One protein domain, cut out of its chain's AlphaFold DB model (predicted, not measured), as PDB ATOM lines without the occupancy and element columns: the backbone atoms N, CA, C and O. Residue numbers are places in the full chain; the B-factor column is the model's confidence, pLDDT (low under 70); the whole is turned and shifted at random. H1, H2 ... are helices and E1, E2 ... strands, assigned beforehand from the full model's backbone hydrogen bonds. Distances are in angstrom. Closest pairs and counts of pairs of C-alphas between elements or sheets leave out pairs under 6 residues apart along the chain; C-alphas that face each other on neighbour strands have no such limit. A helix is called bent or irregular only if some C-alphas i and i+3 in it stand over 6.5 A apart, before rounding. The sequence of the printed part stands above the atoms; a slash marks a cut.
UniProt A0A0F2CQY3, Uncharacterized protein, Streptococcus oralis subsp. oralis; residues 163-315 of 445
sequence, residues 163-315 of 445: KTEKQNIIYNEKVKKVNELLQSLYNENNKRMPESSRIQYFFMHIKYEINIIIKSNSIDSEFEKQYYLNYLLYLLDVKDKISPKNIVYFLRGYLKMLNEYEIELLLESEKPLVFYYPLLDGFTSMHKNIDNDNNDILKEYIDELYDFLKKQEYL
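What this domain is: This is residues 163 to 315 of the 445 residues of an uncharacterized protein of Streptococcus oralis subsp. oralis (UniProt A0A0F2CQY3). Six helices, mostly aligned along the longest axis, stack in layers side by side: the helical hairpin H1 and H2 makes one side, H3, H4 and H5 make the middle, where H5 packs on H3, and H6 packs on H4 along the opposite side. The small strand hairpin E1 and E2 lies at the edge, farthest from the mean of the C-alphas. The printed part has 153 residues, in the order H1, H2, H3, H4, E1, E2, H5, H6, and is mostly helix, with one antiparallel sheet, E1 - E2. It is compact, with a radius of gyration of the C-alphas of 15.8 A and spans of 43 by 34 by 29 A.

Where its parts are: H1, residues 163 to 186, runs 35.1 A from C-alpha 163 at (90.915, 18.634, 147.895). H2 is 195 to 215, 30.2 A; H3 221 to 235, 20.7 A; H4 244 to 260, 25.2 A. H3 and H4 are irregular: C-alphas 230 and 233, and 245 and 248, are 7.1 A apart. E1 is 268 to 271, E2 274 to 276, and H5 278 to 287. H6, 295 to 310, 22.3 A, ends at (65.429, 16.975, 166.418).

How they stand to each other: H1 and H2 touch, closest at C-alphas 185 and 198, 6.3 A, opposite ways at a shallow tilt of 26 degrees. H2 touches H4, C-alphas 199 and 250, 6.5 A. H3 touches H5 with residues 229 to 235 alone, C-alphas 234 and 282, 3.7 A. H4 touches H6, C-alphas 252 and 301, 5.9 A. H1 and H6 are apart. In E1 and E2, N 268 and O 276 are 2.9 A apart, within hydrogen-bond range. Every O i to N i+4 pair is within range in H1, H2, H5 and H6; in H3 9 of 11, in H4 11 of 13.

The domain as a whole: The farthest C-alphas, 192 and 272, are 48.7 A apart. The printed part has no cut and no long link. Residues 215 to 220 stand free. Mean pLDDT of the printed part is 85.2; 18 residues are under 70, among them 163 to 167.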
ATOM      1  N   LYS A 163      92.335  18.380 148.179       65.25
ATOM      2  CA  LYS A 163      90.915  18.634 147.895       65.25
ATOM      3  C   LYS A 163      90.337  19.741 148.785       65.25
ATOM      4  O   LYS A 163      89.641  20.622 148.282       65.25
ATOM      5  N   THR A 164      90.684  19.739 150.071       66.38
ATOM      6  CA  THR A 164      90.138  20.652 151.086       66.38
ATOM      7  C   THR A 164      90.513  22.110 150.825       66.38
ATOM      8  O   THR A 164      89.660  22.994 150.870       66.38
ATOM      9  N   GLU A 165      91.773  22.390 150.474       68.94
ATOM     10  CA  GLU A 165      92.214  23.761 150.176       68.94
ATOM     11  C   GLU A 165      91.472  24.351 148.964       68.94
ATOM     12  O   GLU A 165      91.015  25.497 148.990       68.94
ATOM     13  N   LYS A 166      91.291  23.548 147.908       68.38
ATOM     14  CA  LYS A 166      90.577  23.954 146.686       68.38
ATOM     15  C   LYS A 166      89.108  24.251 146.963       68.38
ATOM     16  O   LYS A 166      88.588  25.257 146.481       68.38
ATOM     17  N   GLN A 167      88.462  23.398 147.755       69.06
ATOM     18  CA  GLN A 167      87.081  23.586 148.189       69.06
ATOM     19  C   GLN A 167      86.929  24.889 148.975       69.06
ATOM     20  O   GLN A 167      86.076  25.703 148.630       69.06
ATOM     21  N   ASN A 168      87.816  25.151 149.939       71.19
ATOM     22  CA  ASN A 168      87.792  26.378 150.736       71.19
ATOM     23  C   ASN A 168      87.932  27.646 149.887       71.19
ATOM     24  O   ASN A 168      87.192  28.609 150.089       71.19
ATOM     25  N   ILE A 169      88.839  27.657 148.904       72.75
ATOM     26  CA  ILE A 169      89.023  28.812 148.010       72.75
ATOM     27  C   ILE A 169      87.733  29.129 147.247       72.75
ATOM     28  O   ILE A 169      87.317  30.289 147.187       72.75
ATOM     29  N   ILE A 170      87.086  28.114 146.675       72.06
ATOM     30  CA  ILE A 170      85.888  28.326 145.856       72.06
ATOM     31  C   ILE A 170      84.662  28.606 146.685       72.06
ATOM     32  O   ILE A 170      83.873  29.479 146.326       72.06
ATOM     33  N   TYR A 171      84.538  27.938 147.819       75.06
ATOM     34  CA  TYR A 171      83.506  28.253 148.774       75.06
ATOM     35  C   TYR A 171      83.579  29.727 149.203       75.06
ATOM     36  O   TYR A 171      82.598  30.458 149.064       75.06
ATOM     37  N   ASN A 172      84.766  30.217 149.571       78.12
ATOM     38  CA  ASN A 172      84.972  31.626 149.909       78.12
ATOM     39  C   ASN A 172      84.634  32.574 148.744       78.12
ATOM     40  O   ASN A 172      84.044  33.636 148.953       78.12
ATOM     41  N   GLU A 173      84.963  32.209 147.500       78.69
ATOM     42  CA  GLU A 173      84.579  33.004 146.327       78.69
ATOM     43  C   GLU A 173      83.053  33.047 146.132       78.69
ATOM     44  O   GLU A 173      82.498  34.091 145.773       78.69
ATOM     45  N   LYS A 174      82.357  31.932 146.373       80.75
ATOM     46  CA  LYS A 174      80.894  31.847 146.278       80.75
ATOM     47  C   LYS A 174      80.221  32.672 147.361       80.75
ATOM     48  O   LYS A 174      79.385  33.510 147.037       80.75
ATOM     49  N   VAL A 175      80.647  32.520 148.609       81.38
ATOM     50  CA  VAL A 175      80.184  33.335 149.738       81.38
ATOM     51  C   VAL A 175      80.388  34.817 149.452       81.38
ATOM     52  O   VAL A 175      79.473  35.615 149.636       81.38
ATOM     53  N   LYS A 176      81.548  35.200 148.904       84.06
ATOM     54  CA  LYS A 176      81.800  36.581 148.490       84.06
ATOM     55  C   LYS A 176      80.777  37.071 147.461       84.06
ATOM     56  O   LYS A 176      80.233  38.155 147.636       84.06
ATOM     57  N   LYS A 177      80.479  36.285 146.420       84.81
ATOM     58  CA  LYS A 177      79.454  36.636 145.414       84.81
ATOM     59  C   LYS A 177      78.061  36.753 146.029       84.81
ATOM     60  O   LYS A 177      77.305  37.643 145.649       84.81
ATOM     61  N   VAL A 178      77.724  35.886 146.980       86.44
ATOM     62  CA  VAL A 178      76.449  35.952 147.702       86.44
ATOM     63  C   VAL A 178      76.373  37.205 148.575       86.44
ATOM     64  O   VAL A 178      75.348  37.884 148.574       86.44
ATOM     65  N   ASN A 179      77.458  37.570 149.257       85.31
ATOM     66  CA  ASN A 179      77.542  38.813 150.019       85.31
ATOM     67  C   ASN A 179      77.453  40.047 149.108       85.31
ATOM     68  O   ASN A 179      76.732  40.990 149.421       85.31
ATOM     69  N   GLU A 180      78.105  40.033 147.942       87.31
ATOM     70  CA  GLU A 180      77.965  41.086 146.928       87.31
ATOM     71  C   GLU A 180      76.515  41.193 146.417       87.31
ATOM     72  O   GLU A 180      75.991  42.301 146.270       87.31
ATOM     73  N   LEU A 181      75.838  40.059 146.198       87.56
ATOM     74  CA  LEU A 181      74.416  40.020 145.853       87.56
ATOM     75  C   LEU A 181      73.571  40.636 146.973       87.56
ATOM     76  O   LEU A 181      72.780  41.538 146.692       87.56
ATOM     77  N   LEU A 182      73.755  40.202 148.223       85.75
ATOM     78  CA  LEU A 182      73.035  40.730 149.381       85.75
ATOM     79  C   LEU A 182      73.225  42.247 149.480       85.75
ATOM     80  O   LEU A 182      72.248  42.991 149.487       85.75
ATOM     81  N   GLN A 183      74.468  42.727 149.431       86.19
ATOM     82  CA  GLN A 183      74.777  44.157 149.420       86.19
ATOM     83  C   GLN A 183      74.069  44.886 148.273       86.19
ATOM     84  O   GLN A 183      73.452  45.930 148.490       86.19
ATOM     85  N   SER A 184      74.083  44.321 147.062       85.19
ATOM     86  CA  SER A 184      73.423  44.926 145.905       85.19
ATOM     87  C   SER A 184      71.912  45.094 146.103       85.19
ATOM     88  O   SER A 184      71.362  46.115 145.686       85.19
ATOM     89  N   LEU A 185      71.244  44.157 146.784       83.94
ATOM     90  CA  LEU A 185      69.803  44.218 147.053       83.94
ATOM     91  C   LEU A 185      69.431  45.342 148.023       83.94
ATOM     92  O   LEU A 185      68.322  45.868 147.946       83.94
ATOM     93  N   TYR A 186      70.359  45.760 148.881       80.19
ATOM     94  CA  TYR A 186      70.143  46.820 149.870       80.19
ATOM     95  C   TYR A 186      70.783  48.166 149.496       80.19
ATOM     96  O   TYR A 186      70.693  49.130 150.257       80.19
ATOM     97  N   ASN A 187      71.351  48.280 148.292       81.56
ATOM     98  CA  ASN A 187      71.827  49.549 147.745       81.56
ATOM     99  C   ASN A 187      70.672  50.506 147.395       81.56
ATOM    100  O   ASN A 187      69.541  50.089 147.140       81.56
ATOM    101  N   GLU A 188      70.973  51.808 147.305       66.44
ATOM    102  CA  GLU A 188      69.968  52.862 147.076       66.44
ATOM    103  C   GLU A 188      69.077  52.626 145.851       66.44
ATOM    104  O   GLU A 188      67.875  52.884 145.895       66.44
ATOM    105  N   ASN A 189      69.646  52.055 144.789       65.56
ATOM    106  CA  ASN A 189      68.941  51.763 143.542       65.56
ATOM    107  C   ASN A 189      67.811  50.732 143.712       65.56
ATOM    108  O   ASN A 189      66.835  50.768 142.966       65.56
ATOM    109  N   ASN A 190      67.912  49.857 144.715       66.00
ATOM    110  CA  ASN A 190      66.944  48.797 144.996       66.00
ATOM    111  C   ASN A 190      66.033  49.121 146.195       66.00
ATOM    112  O   ASN A 190      65.168  48.315 146.545       66.00
ATOM    113  N   LYS A 191      66.129  50.338 146.768       67.88
ATOM    114  CA  LYS A 191      65.300  50.792 147.906       67.88
ATOM    115  C   LYS A 191      63.788  50.693 147.656       67.88
ATOM    116  O   LYS A 191      63.026  50.581 148.611       67.88
ATOM    117  N   ARG A 192      63.347  50.716 146.393       77.00
ATOM    118  CA  ARG A 192      61.924  50.648 146.011       77.00
ATOM    119  C   ARG A 192      61.299  49.260 146.182       77.00
ATOM    120  O   ARG A 192      60.082  49.164 146.270       77.00
ATOM    121  N   MET A 193      62.103  48.198 146.210       83.56
ATOM    122  CA  MET A 193      61.603  46.835 146.396       83.56
ATOM    123  C   MET A 193      61.298  46.595 147.882       83.56
ATOM    124  O   MET A 193      62.169  46.904 148.699       83.56
ATOM    125  N   PRO A 194      60.129  46.046 148.260       88.56
ATOM    126  CA  PRO A 194      59.865  45.649 149.640       88.56
ATOM    127  C   PRO A 194      60.931  44.677 150.148       88.56
ATOM    128  O   PRO A 194      61.403  43.819 149.402       88.56
ATOM    129  N   GLU A 195      61.314  44.803 151.416       87.56
ATOM    130  CA  GLU A 195      62.383  43.987 151.998       87.56
ATOM    131  C   GLU A 195      62.072  42.486 151.965       87.56
ATOM    132  O   GLU A 195      62.929  41.692 151.587       87.56
ATOM    133  N   SER A 196      60.822  42.101 152.231       88.19
ATOM    134  CA  SER A 196      60.362  40.714 152.100       88.19
ATOM    135  C   SER A 196      60.610  40.150 150.698       88.19
ATOM    136  O   SER A 196      61.091  39.029 150.553       88.19
ATOM    137  N   SER A 197      60.365  40.940 149.651       90.25
ATOM    138  CA  SER A 197      60.649  40.540 148.273       90.25
ATOM    139  C   SER A 197      62.154  40.427 148.007       90.25
ATOM    140  O   SER A 197      62.568  39.542 147.261       90.25
ATOM    141  N   ARG A 198      62.989  41.287 148.610       90.38
ATOM    142  CA  ARG A 198      64.458  41.180 148.495       90.38
ATOM    143  C   ARG A 198      64.968  39.897 149.139       90.38
ATOM    144  O   ARG A 198      65.786  39.214 148.535       90.38
ATOM    145  N   ILE A 199      64.448  39.550 150.317       91.50
ATOM    146  CA  ILE A 199      64.754  38.297 151.018       91.50
ATOM    147  C   ILE A 199      64.338  37.089 150.164       91.50
ATOM    148  O   ILE A 199      65.128  36.172 149.963       91.50
ATOM    149  N   GLN A 200      63.136  37.109 149.580       91.75
ATOM    150  CA  GLN A 200      62.686  36.048 148.670       91.75
ATOM    151  C   GLN A 200      63.590  35.914 147.440       91.75
ATOM    152  O   GLN A 200      63.958  34.805 147.057       91.75
ATOM    153  N   TYR A 201      63.970  37.037 146.827       91.31
ATOM    154  CA  TYR A 201      64.873  37.046 145.680       91.31
ATOM    155  C   TYR A 201      66.264  36.518 146.045       91.31
ATOM    156  O   TYR A 201      66.845  35.746 145.284       91.31
ATOM    157  N   PHE A 202      66.774  36.882 147.222       92.44
ATOM    158  CA  PHE A 202      68.015  36.339 147.761       92.44
ATOM    159  C   PHE A 202      67.939  34.811 147.873       92.44
ATOM    160  O   PHE A 202      68.760  34.124 147.270       92.44
ATOM    161  N   PHE A 203      66.908  34.261 148.525       94.00
ATOM    162  CA  PHE A 203      66.747  32.806 148.626       94.00
ATOM    163  C   PHE A 203      66.545  32.120 147.273       94.00
ATOM    164  O   PHE A 203      67.045  31.015 147.079       94.00
ATOM    165  N   MET A 204      65.883  32.765 146.310       93.12
ATOM    166  CA  MET A 204      65.768  32.236 144.948       93.12
ATOM    167  C   MET A 204      67.144  32.029 144.298       93.12
ATOM    168  O   MET A 204      67.361  31.009 143.644       93.12
ATOM    169  N   HIS A 205      68.082  32.961 144.500       91.31
ATOM    170  CA  HIS A 205      69.460  32.824 144.017       91.31
ATOM    171  C   HIS A 205      70.219  31.705 144.719       91.31
ATOM    172  O   HIS A 205      70.881  30.916 144.051       91.31
ATOM    173  N   ILE A 206      70.084  31.589 146.041       92.75
ATOM    174  CA  ILE A 206      70.727  30.499 146.788       92.75
ATOM    175  C   ILE A 206      70.224  29.137 146.293       92.75
ATOM    176  O   ILE A 206      71.028  28.266 145.967       92.75
ATOM    177  N   LYS A 207      68.904  28.979 146.127       92.94
ATOM    178  CA  LYS A 207      68.296  27.771 145.547       92.94
ATOM    179  C   LYS A 207      68.782  27.486 144.130       92.94
ATOM    180  O   LYS A 207      68.986  26.331 143.765       92.94
ATOM    181  N   TYR A 208      68.948  28.522 143.310       90.00
ATOM    182  CA  TYR A 208      69.483  28.366 141.962       90.00
ATOM    183  C   TYR A 208      70.908  27.798 141.984       90.00
ATOM    184  O   TYR A 208      71.165  26.824 141.280       90.00
ATOM    185  N   GLU A 209      71.793  28.334 142.827       85.50
ATOM    186  CA  GLU A 209      73.160  27.817 142.982       85.50
ATOM    187  C   GLU A 209      73.169  26.367 143.482       85.50
ATOM    188  O   GLU A 209      73.841  25.528 142.886       85.50
ATOM    189  N   ILE A 210      72.356  26.032 144.490       87.69
ATOM    190  CA  ILE A 210      72.220  24.651 144.986       87.69
ATOM    191  C   ILE A 210      71.760  23.706 143.877       87.69
ATOM    192  O   ILE A 210      72.313  22.625 143.698       87.69
ATOM    193  N   ASN A 211      70.781  24.122 143.075       86.25
ATOM    194  CA  ASN A 211      70.317  23.318 141.953       86.25
ATOM    195  C   ASN A 211      71.411  23.106 140.896       86.25
ATOM    196  O   ASN A 211      71.376  22.089 140.209       86.25
ATOM    197  N   ILE A 212      72.370  24.027 140.744       82.12
ATOM    198  CA  ILE A 212      73.547  23.800 139.893       82.12
ATOM    199  C   ILE A 212      74.479  22.769 140.540       82.12
ATOM    200  O   ILE A 212      74.927  21.865 139.835       82.12
ATOM    201  N   ILE A 213      74.731  22.863 141.854       80.62
ATOM    202  CA  ILE A 213      75.541  21.883 142.601       80.62
ATOM    203  C   ILE A 213      74.959  20.478 142.415       80.62
ATOM    204  O   ILE A 213      75.659  19.582 141.951       80.62
ATOM    205  N   ILE A 214      73.661  20.304 142.664       81.62
ATOM    206  CA  ILE A 214      72.966  19.016 142.527       81.62
ATOM    207  C   ILE A 214      73.027  18.512 141.076       81.62
ATOM    208  O   ILE A 214      73.384  17.363 140.826       81.62
ATOM    209  N   LYS A 215      72.737  19.373 140.090       80.12
ATOM    210  CA  LYS A 215      72.751  18.996 138.663       80.12
ATOM    211  C   LYS A 215      74.142  18.713 138.104       80.12
ATOM    212  O   LYS A 215      74.237  18.216 136.983       80.12
ATOM    213  N   SER A 216      75.208  19.031 138.837       67.69
ATOM    214  CA  SER A 216      76.565  18.700 138.407       67.69
ATOM    215  C   SER A 216      76.810  17.186 138.356       67.69
ATOM    216  O   SER A 216      77.775  16.768 137.720       67.69
ATOM    217  N   ASN A 217      75.935  16.358 138.955       61.06
ATOM    218  CA  ASN A 217      76.062  14.892 139.024       61.06
ATOM    219  C   ASN A 217      77.459  14.449 139.498       61.06
ATOM    220  O   ASN A 217      78.011  13.442 139.055       61.06
ATOM    221  N   SER A 218      78.038  15.279 140.356       65.44
ATOM    222  CA  SER A 218      79.316  15.105 141.019       65.44
ATOM    223  C   SER A 218      79.187  14.020 142.086       65.44
ATOM    224  O   SER A 218      78.175  13.975 142.778       65.44
ATOM    225  N   ILE A 219      80.200  13.160 142.261       65.44
ATOM    226  CA  ILE A 219      80.202  12.207 143.393       65.44
ATOM    227  C   ILE A 219      80.185  12.955 144.735       65.44
ATOM    228  O   ILE A 219      79.715  12.431 145.737       65.44
ATOM    229  N   ASP A 220      80.667  14.198 144.726       70.50
ATOM    230  CA  ASP A 220      80.728  15.075 145.881       70.50
ATOM    231  C   ASP A 220      79.516  16.010 145.982       70.50
ATOM    232  O   ASP A 220      79.447  16.764 146.943       70.50
ATOM    233  N   SER A 221      78.549  15.995 145.051       75.25
ATOM    234  CA  SER A 221      77.481  17.014 145.007       75.25
ATOM    235  C   SER A 221      76.686  17.096 146.307       75.25
ATOM    236  O   SER A 221      76.253  18.176 146.701       75.25
ATOM    237  N   GLU A 222      76.502  15.951 146.967       83.56
ATOM    238  CA  GLU A 222      75.837  15.873 148.263       83.56
ATOM    239  C   GLU A 222      76.664  16.580 149.338       83.56
ATOM    240  O   GLU A 222      76.186  17.533 149.945       83.56
ATOM    241  N   PHE A 223      77.943  16.223 149.481       83.06
ATOM    242  CA  PHE A 223      78.867  16.918 150.379       83.06
ATOM    243  C   PHE A 223      78.934  18.425 150.085       83.06
ATOM    244  O   PHE A 223      78.878  19.239 150.999       83.06
ATOM    245  N   GLU A 224      79.022  18.823 148.815       81.81
ATOM    246  CA  GLU A 224      79.141  20.228 148.411       81.81
ATOM    247  C   GLU A 224      77.893  21.041 148.764       81.81
ATOM    248  O   GLU A 224      78.003  22.188 149.198       81.81
ATOM    249  N   LYS A 225      76.709  20.436 148.620       89.44
ATOM    250  CA  LYS A 225      75.428  21.001 149.058       89.44
ATOM    251  C   LYS A 225      75.404  21.181 150.580       89.44
ATOM    252  O   LYS A 225      75.079  22.277 151.043       89.44
ATOM    253  N   GLN A 226      75.774  20.137 151.331       90.31
ATOM    254  CA  GLN A 226      75.834  20.153 152.798       90.31
ATOM    255  C   GLN A 226      76.796  21.238 153.297       90.31
ATOM    256  O   GLN A 226      76.415  22.106 154.086       90.31
ATOM    257  N   TYR A 227      78.018  21.248 152.763       86.88
ATOM    258  CA  TYR A 227      79.059  22.216 153.094       86.88
ATOM    259  C   TYR A 227      78.611  23.645 152.795       86.88
ATOM    260  O   TYR A 227      78.721  24.536 153.638       86.88
ATOM    261  N   TYR A 228      78.030  23.871 151.613       88.56
ATOM    262  CA  TYR A 228      77.616  25.203 151.203       88.56
ATOM    263  C   TYR A 228      76.589  25.821 152.161       88.56
ATOM    264  O   TYR A 228      76.767  26.964 152.584       88.56
ATOM    265  N   LEU A 229      75.546  25.069 152.532       93.06
ATOM    266  CA  LEU A 229      74.478  25.561 153.404       93.06
ATOM    267  C   LEU A 229      74.821  25.552 154.898       93.06
ATOM    268  O   LEU A 229      74.286  26.381 155.632       93.06
ATOM    269  N   ASN A 230      75.722  24.697 155.372       92.56
ATOM    270  CA  ASN A 230      76.147  24.764 156.774       92.56
ATOM    271  C   ASN A 230      76.917  26.052 157.071       92.56
ATOM    272  O   ASN A 230      76.705  26.696 158.094       92.56
ATOM    273  N   TYR A 231      77.775  26.467 156.146       89.12
ATOM    274  CA  TYR A 231      78.658  27.604 156.366       89.12
ATOM    275  C   TYR A 231      78.086  28.940 155.890       89.12
ATOM    276  O   TYR A 231      78.575  29.993 156.303       89.12
ATOM    277  N   LEU A 232      77.077  28.932 155.006       91.62
ATOM    278  CA  LEU A 232      76.631  30.162 154.353       91.62
ATOM    279  C   LEU A 232      76.175  31.188 155.391       91.62
ATOM    280  O   LEU A 232      76.700  32.295 155.396       91.62
ATOM    281  N   LEU A 233      75.270  30.809 156.297       91.50
ATOM    282  CA  LEU A 233      74.738  31.719 157.315       91.50
ATOM    283  C   LEU A 233      75.834  32.330 158.203       91.50
ATOM    284  O   LEU A 233      75.768  33.519 158.504       91.50
ATOM    285  N   TYR A 234      76.850  31.543 158.562       86.62
ATOM    286  CA  TYR A 234      77.994  31.970 159.371       86.62
ATOM    287  C   TYR A 234      78.837  33.063 158.701       86.62
ATOM    288  O   TYR A 234      79.350  33.953 159.374       86.62
ATOM    289  N   LEU A 235      78.954  33.031 157.371       87.06
ATOM    290  CA  LEU A 235      79.793  33.963 156.612       87.06
ATOM    291  C   LEU A 235      79.019  35.093 155.922       87.06
ATOM    292  O   LEU A 235      79.614  35.896 155.190       87.06
ATOM    293  N   LEU A 236      77.698  35.160 156.102       87.12
ATOM    294  CA  LEU A 236      76.899  36.239 155.534       87.12
ATOM    295  C   LEU A 236      77.118  37.551 156.299       87.12
ATOM    296  O   LEU A 236      76.929  37.634 157.510       87.12
ATOM    297  N   ASP A 237      77.419  38.619 155.562       82.44
ATOM    298  CA  ASP A 237      77.485  39.982 156.097       82.44
ATOM    299  C   ASP A 237      76.082  40.605 156.121       82.44
ATOM    300  O   ASP A 237      75.699  41.411 155.266       82.44
ATOM    301  N   VAL A 238      75.266  40.148 157.074       78.31
ATOM    302  CA  VAL A 238      73.857  40.556 157.194       78.31
ATOM    303  C   VAL A 238      73.684  41.845 157.999       78.31
ATOM    304  O   VAL A 238      72.635  42.497 157.923       78.31
ATOM    305  N   LYS A 239      74.712  42.242 158.755       71.00
ATOM    306  CA  LYS A 239      74.654  43.391 159.655       71.00
ATOM    307  C   LYS A 239      74.296  44.662 158.884       71.00
ATOM    308  O   LYS A 239      74.857  44.958 157.831       71.00
ATOM    309  N   ASP A 240      73.306  45.390 159.394       72.31
ATOM    310  CA  ASP A 240      72.766  46.616 158.792       72.31
ATOM    311  C   ASP A 240      72.177  46.441 157.372       72.31
ATOM    312  O   ASP A 240      71.853  47.429 156.706       72.31
ATOM    313  N   LYS A 241      72.029  45.200 156.877       82.06
ATOM    314  CA  LYS A 241      71.392  44.891 155.585       82.06
ATOM    315  C   LYS A 241      69.945  44.492 155.773       82.06
ATOM    316  O   LYS A 241      69.084  45.059 155.115       82.06
ATOM    317  N   ILE A 242      69.685  43.547 156.670       85.31
ATOM    318  CA  ILE A 242      68.324  43.125 157.003       85.31
ATOM    319  C   ILE A 242      67.872  43.908 158.228       85.31
ATOM    320  O   ILE A 242      68.587  43.983 159.225       85.31
ATOM    321  N   SER A 243      66.696  44.522 158.146       87.44
ATOM    322  CA  SER A 243      66.117  45.225 159.279       87.44
ATOM    323  C   SER A 243      65.804  44.233 160.403       87.44
ATOM    324  O   SER A 243      65.293  43.146 160.122       87.44
ATOM    325  N   PRO A 244      66.050  44.601 161.672       85.12
ATOM    326  CA  PRO A 244      65.848  43.712 162.820       85.12
ATOM    327  C   PRO A 244      64.492  42.981 162.852       85.12
ATOM    328  O   PRO A 244      64.436  41.775 163.094       85.12
ATOM    329  N   LYS A 245      63.408  43.670 162.468       86.06
ATOM    330  CA  LYS A 245      62.045  43.113 162.365       86.06
ATOM    331  C   LYS A 245      61.870  41.999 161.321       86.06
ATOM    332  O   LYS A 245      60.918  41.232 161.393       86.06
ATOM    333  N   ASN A 246      62.746  41.930 160.317       89.38
ATOM    334  CA  ASN A 246      62.676  40.968 159.215       89.38
ATOM    335  C   ASN A 246      63.680  39.813 159.364       89.38
ATOM    336  O   ASN A 246      63.682  38.904 158.530       89.38
ATOM    337  N   ILE A 247      64.497  39.801 160.422       90.94
ATOM    338  CA  ILE A 247      65.474  38.731 160.660       90.94
ATOM    339  C   ILE A 247      64.779  37.394 160.908       90.94
ATOM    340  O   ILE A 247      65.164  36.404 160.298       90.94
ATOM    341  N   VAL A 248      63.709  37.355 161.708       91.56
ATOM    342  CA  VAL A 248      62.967  36.103 161.950       91.56
ATOM    343  C   VAL A 248      62.395  35.543 160.643       91.56
ATOM    344  O   VAL A 248      62.531  34.357 160.358       91.56
ATOM    345  N   TYR A 249      61.838  36.404 159.784       91.94
ATOM    346  CA  TYR A 249      61.364  36.000 158.456       91.94
ATOM    347  C   TYR A 249      62.493  35.431 157.582       91.94
ATOM    348  O   TYR A 249      62.303  34.427 156.893       91.94
ATOM    349  N   PHE A 250      63.676  36.048 157.621       93.50
ATOM    350  CA  PHE A 250      64.861  35.540 156.936       93.50
ATOM    351  C   PHE A 250      65.275  34.160 157.469       93.50
ATOM    352  O   PHE A 250      65.449  33.234 156.681       93.50
ATOM    353  N   LEU A 251      65.383  33.995 158.789       94.75
ATOM    354  CA  LEU A 251      65.825  32.747 159.413       94.75
ATOM    355  C   LEU A 251      64.855  31.589 159.159       94.75
ATOM    356  O   LEU A 251      65.303  30.500 158.814       94.75
ATOM    357  N   ARG A 252      63.539  31.831 159.198       95.12
ATOM    358  CA  ARG A 252      62.529  30.841 158.778       95.12
ATOM    359  C   ARG A 252      62.678  30.448 157.310       95.12
ATOM    360  O   ARG A 252      62.619  29.274 156.956       95.12
ATOM    361  N   GLY A 253      62.924  31.426 156.433       94.56
ATOM    362  CA  GLY A 253      63.221  31.167 155.021       94.56
ATOM    363  C   GLY A 253      64.460  30.285 154.833       94.56
ATOM    364  O   GLY A 253      64.453  29.386 153.988       94.56
ATOM    365  N   TYR A 254      65.483  30.499 155.661       96.44
ATOM    366  CA  TYR A 254      66.691  29.686 155.684       96.44
ATOM    367  C   TYR A 254      66.426  28.268 156.204       96.44
ATOM    368  O   TYR A 254      66.739  27.305 155.511       96.44
ATOM    369  N   LEU A 255      65.760  28.119 157.354       97.00
ATOM    370  CA  LEU A 255      65.351  26.827 157.923       97.00
ATOM    371  C   LEU A 255      64.507  25.998 156.957       97.00
ATOM    372  O   LEU A 255      64.717  24.793 156.814       97.00
ATOM    373  N   LYS A 256      63.570  26.629 156.248       95.94
ATOM    374  CA  LYS A 256      62.774  25.949 155.225       95.94
ATOM    375  C   LYS A 256      63.652  25.378 154.116       95.94
ATOM    376  O   LYS A 256      63.411  24.264 153.665       95.94
ATOM    377  N   MET A 257      64.663  26.128 153.685       95.44
ATOM    378  CA  MET A 257      65.619  25.678 152.677       95.44
ATOM    379  C   MET A 257      66.496  24.532 153.201       95.44
ATOM    380  O   MET A 257      66.701  23.566 152.475       95.44
ATOM    381  N   LEU A 258      66.959  24.600 154.454       96.62
ATOM    382  CA  LEU A 258      67.706  23.510 155.092       96.62
ATOM    383  C   LEU A 258      66.883  22.214 155.144       96.62
ATOM    384  O   LEU A 258      67.387  21.156 154.788       96.62
ATOM    385  N   ASN A 259      65.602  22.305 155.515       94.62
ATOM    386  CA  ASN A 259      64.691  21.159 155.516       94.62
ATOM    387  C   ASN A 259      64.406  20.633 154.095       94.62
ATOM    388  O   ASN A 259      64.399  19.428 153.884       94.62
ATOM    389  N   GLU A 260      64.169  21.516 153.118       94.94
ATOM    390  CA  GLU A 260      63.877  21.146 151.719       94.94
ATOM    391  C   GLU A 260      65.026  20.383 151.053       94.94
ATOM    392  O   GLU A 260      64.780  19.531 150.203       94.94
ATOM    393  N   TYR A 261      66.265  20.694 151.433       93.69
ATOM    394  CA  TYR A 261      67.465  20.055 150.901       93.69
ATOM    395  C   TYR A 261      68.062  18.989 151.824       93.69
ATOM    396  O   TYR A 261      69.146  18.494 151.508       93.69
ATOM    397  N   GLU A 262      67.366  18.634 152.911       93.81
ATOM    398  CA  GLU A 262      67.777  17.607 153.880       93.81
ATOM    399  C   GLU A 262      69.209  17.851 154.386       93.81
ATOM    400  O   GLU A 262      70.109  17.029 154.227       93.81
ATOM    401  N   ILE A 263      69.443  19.056 154.917       95.31
ATOM    402  CA  ILE A 263      70.764  19.458 155.399       95.31
ATOM    403  C   ILE A 263      71.044  18.876 156.783       95.31
ATOM    404  O   ILE A 263      70.290  19.103 157.732       95.31
ATOM    405  N   GLU A 264      72.161  18.165 156.871       94.44
ATOM    406  CA  GLU A 264      72.740  17.622 158.093       94.44
ATOM    407  C   GLU A 264      73.726  18.628 158.689       94.44
ATOM    408  O   GLU A 264      74.444  19.328 157.966       94.44
ATOM    409  N   LEU A 265      73.770  18.715 160.017       92.81
ATOM    410  CA  LEU A 265      74.728  19.558 160.720       92.81
ATOM    411  C   LEU A 265      76.152  19.022 160.561       92.81
ATOM    412  O   LEU A 265      76.465  17.904 160.967       92.81
ATOM    413  N   LEU A 266      77.040  19.859 160.025       90.56
ATOM    414  CA  LEU A 266      78.454  19.525 159.890       90.56
ATOM    415  C   LEU A 266      79.228  19.931 161.142       90.56
ATOM    416  O   LEU A 266      79.304  21.114 161.477       90.56
ATOM    417  N   LEU A 267      79.808  18.938 161.811       88.62
ATOM    418  CA  LEU A 267      80.733  19.139 162.919       88.62
ATOM    419  C   LEU A 267      82.113  19.514 162.377       88.62
ATOM    420  O   LEU A 267      82.701  18.768 161.596       88.62
ATOM    421  N   GLU A 268      82.641  20.644 162.828       84.69
ATOM    422  CA  GLU A 268      83.915  21.189 162.362       84.69
ATOM    423  C   GLU A 268      84.873  21.440 163.511       84.69
ATOM    424  O   GLU A 268      84.467  21.512 164.672       84.69
ATOM    425  N   SER A 269      86.161  21.565 163.186       81.31
ATOM    426  CA  SER A 269      87.211  21.757 164.180       81.31
ATOM    427  C   SER A 269      88.188  22.864 163.789       81.31
ATOM    428  O   SER A 269      88.908  22.752 162.801       81.31
ATOM    429  N   GLU A 270      88.247  23.936 164.588       69.38
ATOM    430  CA  GLU A 270      89.204  25.035 164.368       69.38
ATOM    431  C   GLU A 270      90.638  24.638 164.755       69.38
ATOM    432  O   GLU A 270      91.619  25.101 164.167       69.38
ATOM    433  N   LYS A 271      90.759  23.810 165.797       73.00
ATOM    434  CA  LYS A 271      92.004  23.330 166.413       73.00
ATOM    435  C   LYS A 271      91.758  21.940 166.992       73.00
ATOM    436  O   LYS A 271      90.612  21.649 167.328       73.00
ATOM    437  N   PRO A 272      92.804  21.115 167.205       68.81
ATOM    438  CA  PRO A 272      92.641  19.851 167.916       68.81
ATOM    439  C   PRO A 272      91.835  20.062 169.202       68.81
ATOM    440  O   PRO A 272      92.203  20.917 170.006       68.81
ATOM    441  N   LEU A 273      90.750  19.297 169.368       66.19
ATOM    442  CA  LEU A 273      89.847  19.365 170.524       66.19
ATOM    443  C   LEU A 273      89.047  20.675 170.658       66.19
ATOM    444  O   LEU A 273      88.598  20.998 171.744       66.19
ATOM    445  N   VAL A 274      88.851  21.445 169.589       77.06
ATOM    446  CA  VAL A 274      87.884  22.553 169.570       77.06
ATOM    447  C   VAL A 274      86.911  22.276 168.445       77.06
ATOM    448  O   VAL A 274      87.319  22.305 167.284       77.06
ATOM    449  N   PHE A 275      85.659  21.987 168.797       84.56
ATOM    450  CA  PHE A 275      84.605  21.637 167.849       84.56
ATOM    451  C   PHE A 275      83.462  22.648 167.870       84.56
ATOM    452  O   PHE A 275      83.191  23.264 168.902       84.56
ATOM    453  N   TYR A 276      82.793  22.809 166.732       89.75
ATOM    454  CA  TYR A 276      81.635  23.684 166.589       89.75
ATOM    455  C   TYR A 276      80.755  23.258 165.409       89.75
ATOM    456  O   TYR A 276      81.183  22.505 164.534       89.75
ATOM    457  N   TYR A 277      79.526  23.772 165.389       93.50
ATOM    458  CA  TYR A 277      78.626  23.676 164.245       93.50
ATOM    459  C   TYR A 277      78.557  25.050 163.562       93.50
ATOM    460  O   TYR A 277      77.900  25.944 164.106       93.50
ATOM    461  N   PRO A 278      79.166  25.243 162.372       92.25
ATOM    462  CA  PRO A 278      79.151  26.533 161.677       92.25
ATOM    463  C   PRO A 278      77.734  27.086 161.513       92.25
ATOM    464  O   PRO A 278      77.488  28.279 161.685       92.25
ATOM    465  N   LEU A 279      76.772  26.200 161.251       95.00
ATOM    466  CA  LEU A 279      75.383  26.580 161.064       95.00
ATOM    467  C   LEU A 279      74.758  27.187 162.332       95.00
ATOM    468  O   LEU A 279      74.092  28.220 162.250       95.00
ATOM    469  N   LEU A 280      75.001  26.584 163.502       95.56
ATOM    470  CA  LEU A 280      74.487  27.080 164.785       95.56
ATOM    471  C   LEU A 280      75.159  28.396 165.196       95.56
ATOM    472  O   LEU A 280      74.490  29.289 165.721       95.56
ATOM    473  N   ASP A 281      76.444  28.561 164.888       93.25
ATOM    474  CA  ASP A 281      77.160  29.822 165.102       93.25
ATOM    475  C   ASP A 281      76.610  30.941 164.199       93.25
ATOM    476  O   ASP A 281      76.449  32.090 164.631       93.25
ATOM    477  N   GLY A 282      76.244  30.606 162.957       93.31
ATOM    478  CA  GLY A 282      75.542  31.508 162.044       93.31
ATOM    479  C   GLY A 282      74.173  31.934 162.576       93.31
ATOM    480  O   GLY A 282      73.859  33.127 162.591       93.31
ATOM    481  N   PHE A 283      73.379  30.985 163.083       95.06
ATOM    482  CA  PHE A 283      72.104  31.281 163.741       95.06
ATOM    483  C   PHE A 283      72.294  32.204 164.948       95.06
ATOM    484  O   PHE A 283      71.669  33.261 165.020       95.06
ATOM    485  N   THR A 284      73.228  31.866 165.837       93.25
ATOM    486  CA  THR A 284      73.557  32.654 167.035       93.25
ATOM    487  C   THR A 284      73.949  34.090 166.694       93.25
ATOM    488  O   THR A 284      73.506  35.046 167.333       93.25
ATOM    489  N   SER A 285      74.744  34.272 165.639       90.31
ATOM    490  CA  SER A 285      75.152  35.598 165.163       90.31
ATOM    491  C   SER A 285      73.966  36.440 164.684       90.31
ATOM    492  O   SER A 285      73.940  37.656 164.882       90.31
ATOM    493  N   MET A 286      72.961  35.799 164.090       90.44
ATOM    494  CA  MET A 286      71.751  36.454 163.599       90.44
ATOM    495  C   MET A 286      70.749  36.755 164.715       90.44
ATOM    496  O   MET A 286      70.151  37.831 164.706       90.44
ATOM    497  N   HIS A 287      70.603  35.861 165.698       90.62
ATOM    498  CA  HIS A 287      69.683  36.044 166.826       90.62
ATOM    499  C   HIS A 287      69.973  37.314 167.627       90.62
ATOM    500  O   HIS A 287      69.043  38.008 168.032       90.62
ATOM    501  N   LYS A 288      71.253  37.677 167.769       85.38
ATOM    502  CA  LYS A 288      71.700  38.904 168.454       85.38
ATOM    503  C   LYS A 288      71.155  40.198 167.844       85.38
ATOM    504  O   LYS A 288      71.167  41.228 168.507       85.38
ATOM    505  N   ASN A 289      70.711  40.161 166.589       85.75
ATOM    506  CA  ASN A 289      70.202  41.330 165.875       85.75
ATOM    507  C   ASN A 289      68.666  41.361 165.799       85.75
ATOM    508  O   ASN A 289      68.118  42.272 165.176       85.75
ATOM    509  N   ILE A 290      67.966  40.369 166.365       86.94
ATOM    510  CA  ILE A 290      66.503  40.327 166.337       86.94
ATOM    511  C   ILE A 290      65.956  41.437 167.237       86.94
ATOM    512  O   ILE A 290      66.229  41.484 168.430       86.94
ATOM    513  N   ASP A 291      65.117  42.283 166.651       78.62
ATOM    514  CA  ASP A 291      64.276  43.246 167.359       78.62
ATOM    515  C   ASP A 291      62.876  43.108 166.763       78.62
ATOM    516  O   ASP A 291      62.517  43.753 165.772       78.62
ATOM    517  N   ASN A 292      62.157  42.098 167.249       65.94
ATOM    518  CA  ASN A 292      60.826  41.759 166.770       65.94
ATOM    519  C   ASN A 292      59.854  41.796 167.948       65.94
ATOM    520  O   ASN A 292      60.036  41.059 168.915       65.94
ATOM    521  N   ASP A 293      58.829  42.639 167.830       63.34
ATOM    522  CA  ASP A 293      57.751  42.787 168.817       63.34
ATOM    523  C   ASP A 293      56.649  41.725 168.646       63.34
ATOM    524  O   ASP A 293      55.701  41.672 169.429       63.34
ATOM    525  N   ASN A 294      56.723  40.901 167.592       74.94
ATOM    526  CA  ASN A 294      55.738  39.860 167.315       74.94
ATOM    527  C   ASN A 294      56.202  38.489 167.832       74.94
ATOM    528  O   ASN A 294      56.854  37.735 167.101       74.94
ATOM    529  N   ASN A 295      55.824  38.190 169.077       78.19
ATOM    530  CA  ASN A 295      56.145  36.937 169.765       78.19
ATOM    531  C   ASN A 295      55.598  35.699 169.030       78.19
ATOM    532  O   ASN A 295      56.289  34.695 168.945       78.19
ATOM    533  N   ASP A 296      54.424  35.767 168.386       83.38
ATOM    534  CA  ASP A 296      53.860  34.599 167.682       83.38
ATOM    535  C   ASP A 296      54.775  34.117 166.539       83.38
ATOM    536  O   ASP A 296      55.004  32.922 166.359       83.38
ATOM    537  N   ILE A 297      55.356  35.053 165.777       86.19
ATOM    538  CA  ILE A 297      56.271  34.723 164.670       86.19
ATOM    539  C   ILE A 297      57.606  34.183 165.200       86.19
ATOM    540  O   ILE A 297      58.221  33.331 164.551       86.19
ATOM    541  N   LEU A 298      58.074  34.700 166.339       88.62
ATOM    542  CA  LEU A 298      59.296  34.229 166.990       88.62
ATOM    543  C   LEU A 298      59.106  32.812 167.547       88.62
ATOM    544  O   LEU A 298      59.957  31.956 167.310       88.62
ATOM    545  N   LYS A 299      57.954  32.542 168.164       88.81
ATOM    546  CA  LYS A 299      57.554  31.215 168.627       88.81
ATOM    547  C   LYS A 299      57.556  30.190 167.495       88.81
ATOM    548  O   LYS A 299      58.227  29.170 167.613       88.81
ATOM    549  N   GLU A 300      56.888  30.495 166.378       90.94
ATOM    550  CA  GLU A 300      56.880  29.623 165.191       90.94
ATOM    551  C   GLU A 300      58.298  29.331 164.680       90.94
ATOM    552  O   GLU A 300      58.596  28.213 164.270       90.94
ATOM    553  N   TYR A 301      59.188  30.327 164.703       93.31
ATOM    554  CA  TYR A 301      60.581  30.135 164.309       93.31
ATOM    555  C   TYR A 301      61.334  29.183 165.247       93.31
ATOM    556  O   TYR A 301      62.075  28.325 164.770       93.31
ATOM    557  N   ILE A 302      61.158  29.324 166.562       93.38
ATOM    558  CA  ILE A 302      61.825  28.463 167.547       93.38
ATOM    559  C   ILE A 302      61.306  27.024 167.446       93.38
ATOM    560  O   ILE A 302      62.110  26.095 167.519       93.38
ATOM    561  N   ASP A 303      60.010  26.832 167.188       93.25
ATOM    562  CA  ASP A 303      59.428  25.508 166.939       93.25
ATOM    563  C   ASP A 303      59.998  24.883 165.646       93.25
ATOM    564  O   ASP A 303      60.416  23.725 165.640       93.25
ATOM    565  N   GLU A 304      60.115  25.656 164.557       96.00
ATOM    566  CA  GLU A 304      60.754  25.204 163.308       96.00
ATOM    567  C   GLU A 304      62.239  24.843 163.504       96.00
ATOM    568  O   GLU A 304      62.738  23.886 162.901       96.00
ATOM    569  N   LEU A 305      62.954  25.608 164.334       96.38
ATOM    570  CA  LEU A 305      64.349  25.348 164.681       96.38
ATOM    571  C   LEU A 305      64.476  24.062 165.508       96.38
ATOM    572  O   LEU A 305      65.328  23.229 165.205       96.38
ATOM    573  N   TYR A 306      63.617  23.881 166.511       95.81
ATOM    574  CA  TYR A 306      63.546  22.659 167.311       95.81
ATOM    575  C   TYR A 306      63.321  21.428 166.428       95.81
ATOM    576  O   TYR A 306      64.074  20.456 166.507       95.81
ATOM    577  N   ASP A 307      62.340  21.492 165.525       95.94
ATOM    578  CA  ASP A 307      62.026  20.406 164.595       95.94
ATOM    579  C   ASP A 307      63.183  20.093 163.639       95.94
ATOM    580  O   ASP A 307      63.388  18.935 163.274       95.94
ATOM    581  N   PHE A 308      63.947  21.106 163.217       96.69
ATOM    582  CA  PHE A 308      65.149  20.907 162.409       96.69
ATOM    583  C   PHE A 308      66.246  20.170 163.189       96.69
ATOM    584  O   PHE A 308      66.825  19.216 162.666       96.69
ATOM    585  N   LEU A 309      66.509  20.579 164.435       96.69
ATOM    586  CA  LEU A 309      67.545  19.990 165.290       96.69
ATOM    587  C   LEU A 309      67.197  18.564 165.721       96.69
ATOM    588  O   LEU A 309      68.054  17.689 165.712       96.69
ATOM    589  N   LYS A 310      65.924  18.300 166.022       95.25
ATOM    590  CA  LYS A 310      65.429  16.975 166.418       95.25
ATOM    591  C   LYS A 310      65.578  15.908 165.328       95.25
ATOM    592  O   LYS A 310      65.619  14.722 165.638       95.25
ATOM    593  N   LYS A 311      65.620  16.308 164.054       94.25
ATOM    594  CA  LYS A 311      65.797  15.390 162.913       94.25
ATOM    595  C   LYS A 311      67.253  14.996 162.665       94.25
ATOM    596  O   LYS A 311      67.487  14.125 161.835       94.25
ATOM    597  N   GLN A 312      68.210  15.656 163.313       94.19
ATOM    598  CA  GLN A 312      69.630  15.424 163.068       94.19
ATOM    599  C   GLN A 312      70.044  14.062 163.633       94.19
ATOM    600  O   GLN A 312      69.770  13.765 164.793       94.19
ATOM    601  N   GLU A 313      70.708  13.241 162.817       86.88
ATOM    602  CA  GLU A 313      71.204  11.927 163.252       86.88
ATOM    603  C   GLU A 313      72.360  12.071 164.252       86.88
ATOM    604  O   GLU A 313      72.423  11.349 165.247       86.88
ATOM    605  N   TYR A 314      73.243  13.044 164.011       84.00
ATOM    606  CA  TYR A 314      74.401  13.332 164.850       84.00
ATOM    607  C   TYR A 314      74.300  14.745 165.416       84.00
ATOM    608  O   TYR A 314      74.434  15.734 164.694       84.00
ATOM    609  N   LEU A 315      74.080  14.835 166.725       91.69
ATOM    610  CA  LEU A 315      74.041  16.093 167.456       91.69
ATOM    611  C   LEU A 315      74.769  15.934 168.786       91.69
ATOM    612  O   LEU A 315      74.413  15.086 169.603       91.69
TER     613      LEU A 315